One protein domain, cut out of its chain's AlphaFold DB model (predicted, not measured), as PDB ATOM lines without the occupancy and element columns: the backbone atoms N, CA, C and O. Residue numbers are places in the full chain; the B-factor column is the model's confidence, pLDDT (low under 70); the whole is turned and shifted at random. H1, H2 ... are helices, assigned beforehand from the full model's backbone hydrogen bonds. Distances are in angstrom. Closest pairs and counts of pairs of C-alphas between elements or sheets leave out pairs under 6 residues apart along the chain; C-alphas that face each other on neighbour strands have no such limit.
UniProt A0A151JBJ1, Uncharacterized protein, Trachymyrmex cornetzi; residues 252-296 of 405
ATOM      1  N   THR A 252     155.671 177.117 131.626       56.75
ATOM      2  CA  THR A 252     156.977 176.920 130.970       56.75
ATOM      3  C   THR A 252     157.943 176.049 131.764       56.75
ATOM      4  O   THR A 252     158.924 175.591 131.192       56.75
ATOM      5  N   THR A 253     157.669 175.766 133.038       57.91
ATOM      6  CA  THR A 253     158.506 174.919 133.910       57.91
ATOM      7  C   THR A 253     157.752 173.712 134.463       57.91
ATOM      8  O   THR A 253     158.349 172.644 134.586       57.91
ATOM      9  N   GLY A 254     156.437 173.816 134.693       60.62
ATOM     10  CA  GLY A 254     155.598 172.706 135.159       60.62
ATOM     11  C   GLY A 254     155.543 171.541 134.166       60.62
ATOM     12  O   GLY A 254     155.697 170.391 134.563       60.62
ATOM     13  N   ASP A 255     155.467 171.830 132.863       66.38
ATOM     14  CA  ASP A 255     155.483 170.795 131.815       66.38
ATOM     15  C   ASP A 255     156.833 170.065 131.711       66.38
ATOM     16  O   ASP A 255     156.899 168.946 131.199       66.38
ATOM     17  N   TYR A 256     157.935 170.691 132.138       71.12
ATOM     18  CA  TYR A 256     159.249 170.040 132.177       71.12
ATOM     19  C   TYR A 256     159.406 169.182 133.431       71.12
ATOM     20  O   TYR A 256     159.912 168.067 133.329       71.12
ATOM     21  N   ILE A 257     158.923 169.663 134.579       75.12
ATOM     22  CA  ILE A 257     158.922 168.910 135.840       75.12
ATOM     23  C   ILE A 257     158.014 167.679 135.710       75.12
ATOM     24  O   ILE A 257     158.474 166.563 135.928       75.12
ATOM     25  N   GLY A 258     156.790 167.844 135.197       81.06
ATOM     26  CA  GLY A 258     155.865 166.731 134.967       81.06
ATOM     27  C   GLY A 258     156.383 165.712 133.945       81.06
ATOM     28  O   GLY A 258     156.212 164.510 134.130       81.06
ATOM     29  N   ARG A 259     157.087 166.155 132.891       80.56
ATOM     30  CA  ARG A 259     157.750 165.229 131.953       80.56
ATOM     31  C   ARG A 259     158.915 164.484 132.595       80.56
ATOM     32  O   ARG A 259     159.067 163.296 132.330       80.56
ATOM     33  N   ARG A 260     159.719 165.147 133.428       85.31
ATOM     34  CA  ARG A 260     160.826 164.510 134.152       85.31
ATOM     35  C   ARG A 260     160.310 163.437 135.109       85.31
ATOM     36  O   ARG A 260     160.813 162.320 135.075       85.31
ATOM     37  N   GLU A 261     159.276 163.750 135.884       87.06
ATOM     38  CA  GLU A 261     158.636 162.800 136.801       87.06
ATOM     39  C   GLU A 261     157.964 161.641 136.056       87.06
ATOM     40  O   GLU A 261     158.072 160.493 136.477       87.06
ATOM     41  N   ALA A 262     157.314 161.904 134.917       88.19
ATOM     42  CA  ALA A 262     156.712 160.851 134.101       88.19
ATOM     43  C   ALA A 262     157.762 159.894 133.512       88.19
ATOM     44  O   ALA A 262     157.547 158.684 133.496       88.19
ATOM     45  N   ILE A 263     158.905 160.419 133.057       89.62
ATOM     46  CA  ILE A 263     160.024 159.598 132.573       89.62
ATOM     47  C   ILE A 263     160.612 158.774 133.718       89.62
ATOM     48  O   ILE A 263     160.888 157.592 133.533       89.62
ATOM     49  N   GLN A 264     160.776 159.377 134.896       92.12
ATOM     50  CA  GLN A 264     161.284 158.675 136.066       92.12
ATOM     51  C   GLN A 264     160.361 157.516 136.465       92.12
ATOM     52  O   GLN A 264     160.822 156.382 136.518       92.12
ATOM     53  N   LYS A 265     159.053 157.763 136.606       93.25
ATOM     54  CA  LYS A 265     158.063 156.716 136.914       93.25
ATOM     55  C   LYS A 265     158.015 155.617 135.856       93.25
ATOM     56  O   LYS A 265     157.849 154.448 136.184       93.25
ATOM     57  N   PHE A 266     158.157 155.974 134.579       94.94
ATOM     58  CA  PHE A 266     158.220 154.990 133.498       94.94
ATOM     59  C   PHE A 266     159.466 154.102 133.600       94.94
ATOM     60  O   PHE A 266     159.382 152.897 133.375       94.94
ATOM     61  N   ASN A 267     160.616 154.683 133.946       94.31
ATOM     62  CA  ASN A 267     161.849 153.928 134.136       94.31
ATOM     63  C   ASN A 267     161.779 153.033 135.377       94.31
ATOM     64  O   ASN A 267     162.146 151.869 135.275       94.31
ATOM     65  N   GLU A 268     161.249 153.542 136.491       94.81
ATOM     66  CA  GLU A 268     161.024 152.771 137.723       94.81
ATOM     67  C   GLU A 268     160.103 151.571 137.455       94.81
ATOM     68  O   GLU A 268     160.477 150.436 137.733       94.81
ATOM     69  N   ALA A 269     158.961 151.779 136.789       94.50
ATOM     70  CA  ALA A 269     158.049 150.690 136.429       94.50
ATOM     71  C   ALA A 269     158.684 149.668 135.466       94.50
ATOM     72  O   ALA A 269     158.393 148.473 135.520       94.50
ATOM     73  N   LYS A 270     159.563 150.123 134.564       96.81
ATOM     74  CA  LYS A 270     160.304 149.237 133.658       96.81
ATOM     75  C   LYS A 270     161.351 148.409 134.407       96.81
ATOM     76  O   LYS A 270     161.550 147.245 134.066       96.81
ATOM     77  N   GLU A 271     162.029 149.000 135.384       95.19
ATOM     78  CA  GLU A 271     163.006 148.308 136.225       95.19
ATOM     79  C   GLU A 271     162.324 147.280 137.134       95.19
ATOM     80  O   GLU A 271     162.767 146.134 137.183       95.19
ATOM     81  N   GLU A 272     161.182 147.631 137.728       94.50
ATOM     82  CA  GLU A 272     160.346 146.716 138.511       94.50
ATOM     83  C   GLU A 272     159.844 145.536 137.662       94.50
ATOM     84  O   GLU A 272     159.951 144.378 138.068       94.50
ATOM     85  N   ALA A 273     159.386 145.791 136.430       93.56
ATOM     86  CA  ALA A 273     158.976 144.728 135.510       93.56
ATOM     87  C   ALA A 273     160.132 143.772 135.158       93.56
ATOM     88  O   ALA A 273     159.945 142.555 135.139       93.56
ATOM     89  N   LEU A 274     161.337 144.305 134.919       94.44
ATOM     90  CA  LEU A 274     162.532 143.491 134.675       94.44
ATOM     91  C   LEU A 274     162.956 142.703 135.918       94.44
ATOM     92  O   LEU A 274     163.442 141.579 135.795       94.44
ATOM     93  N   GLN A 275     162.791 143.273 137.111       95.38
ATOM     94  CA  GLN A 275     163.072 142.579 138.361       95.38
ATOM     95  C   GLN A 275     162.114 141.402 138.567       95.38
ATOM     96  O   GLN A 275     162.576 140.293 138.827       95.38
ATOM     97  N   LEU A 276     160.811 141.602 138.357       94.69
ATOM     98  CA  LEU A 276     159.820 140.528 138.428       94.69
ATOM     99  C   LEU A 276     160.083 139.426 137.394       94.69
ATOM    100  O   LEU A 276     159.929 138.250 137.708       94.69
ATOM    101  N   GLU A 277     160.520 139.770 136.180       92.94
ATOM    102  CA  GLU A 277     160.898 138.779 135.163       92.94
ATOM    103  C   GLU A 277     162.149 137.983 135.570       92.94
ATOM    104  O   GLU A 277     162.182 136.762 135.416       92.94
ATOM    105  N   ARG A 278     163.157 138.638 136.160       90.25
ATOM    106  CA  ARG A 278     164.331 137.949 136.726       90.25
ATOM    107  C   ARG A 278     163.931 137.004 137.853       90.25
ATOM    108  O   ARG A 278     164.364 135.856 137.854       90.25
ATOM    109  N   GLU A 279     163.094 137.457 138.783       88.06
ATOM    110  CA  GLU A 279     162.581 136.618 139.869       88.06
ATOM    111  C   GLU A 279     161.739 135.457 139.339       88.06
ATOM    112  O   GLU A 279     161.871 134.334 139.818       88.06
ATOM    113  N   ARG A 280     160.923 135.697 138.312       89.69
ATOM    114  CA  ARG A 280     160.154 134.661 137.626       89.69
ATOM    115  C   ARG A 280     161.070 133.615 137.007       89.69
ATOM    116  O   ARG A 280     160.835 132.436 137.227       89.69
ATOM    117  N   ILE A 281     162.132 134.018 136.307       83.19
ATOM    118  CA  ILE A 281     163.127 133.086 135.760       83.19
ATOM    119  C   ILE A 281     163.787 132.290 136.889       83.19
ATOM    120  O   ILE A 281     163.904 131.079 136.771       83.19
ATOM    121  N   ILE A 282     164.166 132.929 137.997       83.25
ATOM    122  CA  ILE A 282     164.777 132.244 139.147       83.25
ATOM    123  C   ILE A 282     163.805 131.240 139.798       83.25
ATOM    124  O   ILE A 282     164.235 130.193 140.272       83.25
ATOM    125  N   ARG A 283     162.498 131.538 139.826       80.38
ATOM    126  CA  ARG A 283     161.467 130.644 140.385       80.38
ATOM    127  C   ARG A 283     161.084 129.508 139.437       80.38
ATOM    128  O   ARG A 283     161.000 128.366 139.872       80.38
ATOM    129  N   GLU A 284     160.817 129.822 138.169       77.56
ATOM    130  CA  GLU A 284     160.399 128.851 137.149       77.56
ATOM    131  C   GLU A 284     161.546 127.916 136.787       77.56
ATOM    132  O   GLU A 284     161.375 126.699 136.741       77.56
ATOM    133  N   TYR A 285     162.742 128.468 136.600       71.06
ATOM    134  CA  TYR A 285     163.931 127.656 136.486       71.06
ATOM    135  C   TYR A 285     164.415 127.337 137.893       71.06
ATOM    136  O   TYR A 285     165.342 127.963 138.407       71.06
ATOM    137  N   SER A 286     163.800 126.320 138.504       65.06
ATOM    138  CA  SER A 286     164.391 125.682 139.679       65.06
ATOM    139  C   SER A 286     165.874 125.435 139.386       65.06
ATOM    140  O   SER A 286     166.231 125.075 138.259       65.06
ATOM    141  N   ASN A 287     166.753 125.653 140.369       64.94
ATOM    142  CA  ASN A 287     168.206 125.534 140.186       64.94
ATOM    143  C   ASN A 287     168.591 124.264 139.394       64.94
ATOM    144  O   ASN A 287     169.481 124.291 138.547       64.94
ATOM    145  N   PHE A 288     167.833 123.181 139.580       63.78
ATOM    146  CA  PHE A 288     167.955 121.920 138.860       63.78
ATOM    147  C   PHE A 288     167.778 122.016 137.329       63.78
ATOM    148  O   PHE A 288     168.556 121.420 136.582       63.78
ATOM    149  N   GLU A 289     166.807 122.782 136.824       72.50
ATOM    150  CA  GLU A 289     166.612 122.963 135.380       72.50
ATOM    151  C   GLU A 289     167.709 123.813 134.737       72.50
ATOM    152  O   GLU A 289     168.112 123.529 133.604       72.50
ATOM    153  N   LEU A 290     168.236 124.816 135.453       68.44
ATOM    154  CA  LEU A 290     169.393 125.590 134.986       68.44
ATOM    155  C   LEU A 290     170.625 124.699 134.859       68.44
ATOM    156  O   LEU A 290     171.308 124.758 133.834       68.44
ATOM    157  N   PHE A 291     170.883 123.828 135.838       66.38
ATOM    158  CA  PHE A 291     171.990 122.870 135.769       66.38
ATOM    159  C   PHE A 291     171.822 121.880 134.609       66.38
ATOM    160  O   PHE A 291     172.767 121.638 133.852       66.38
ATOM    161  N   LYS A 292     170.597 121.392 134.376       75.44
ATOM    162  CA  LYS A 292     170.302 120.471 133.269       75.44
ATOM    163  C   LYS A 292     170.437 121.139 131.894       75.44
ATOM    164  O   LYS A 292     171.026 120.554 130.986       75.44
ATOM    165  N   LYS A 293     169.952 122.378 131.733       75.56
ATOM    166  CA  LYS A 293     170.071 123.154 130.480       75.56
ATOM    167  C   LYS A 293     171.511 123.579 130.188       75.56
ATOM    168  O   LYS A 293     171.927 123.554 129.032       75.56
ATOM    169  N   SER A 294     172.284 123.920 131.217       73.69
ATOM    170  CA  SER A 294     173.693 124.317 131.077       73.69
ATOM    171  C   SER A 294     174.655 123.140 130.867       73.69
ATOM    172  O   SER A 294     175.841 123.371 130.634       73.69
ATOM    173  N   LYS A 295     174.161 121.888 130.886       83.00
ATOM    174  CA  LYS A 295     174.973 120.659 130.799       83.00
ATOM    175  C   LYS A 295     176.098 120.633 131.839       83.00
ATOM    176  O   LYS A 295     177.183 120.114 131.574       83.00
ATOM    177  N   ILE A 296     175.844 121.219 133.006       74.88
ATOM    178  CA  ILE A 296     176.779 121.180 134.120       74.88
ATOM    179  C   ILE A 296     176.568 119.853 134.836       74.88
ATOM    180  O   ILE A 296     175.497 119.568 135.367       74.88
TER     181      ILE A 296
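This is residues 252 to 296 of the 405 residues of an uncharacterized protein of Trachymyrmex cornetzi (UniProt A0A151JBJ1). One long, nearly straight helix, H1, makes most of the length of a thin rod, 44.2 A from its first to its last C-alpha where the C-alphas span 59 A, and after a tight link a short helix, H2, turns across its far end like the foot of an L. The printed part has 45 residues with two named helices, H1 then H2, and no named strand; the class is all helix. The whole is extended, with a radius of gyration of the C-alphas of 18.5 A and spans of 59 by 15 by 7 A.

H1, residues 254 to 284, and H2, residues 287 to 293, meet only through their link, a tight one of 2 residues. Residues 252 to 280, of which 254 to 280 belong to H1, stand free. In H1 and H2 every O i to N i+4 pair is within hydrogen-bond range.

H1 measures 44.2 A from C-alpha 254 at (155.598, 172.706, 135.159) to C-alpha 284 at (160.399, 128.851, 137.149). H2 measures 10.2 A and ends at C-alpha 293, at (170.071, 123.154, 130.480).

The C-alphas farthest apart, those of Thr 252 and Ile 296, are 59.2 A apart. The printed part has no cut. Mean pLDDT of the printed part is 81.5; residues 252 to 255, 286 to 288 and 290 to 291 are under 70.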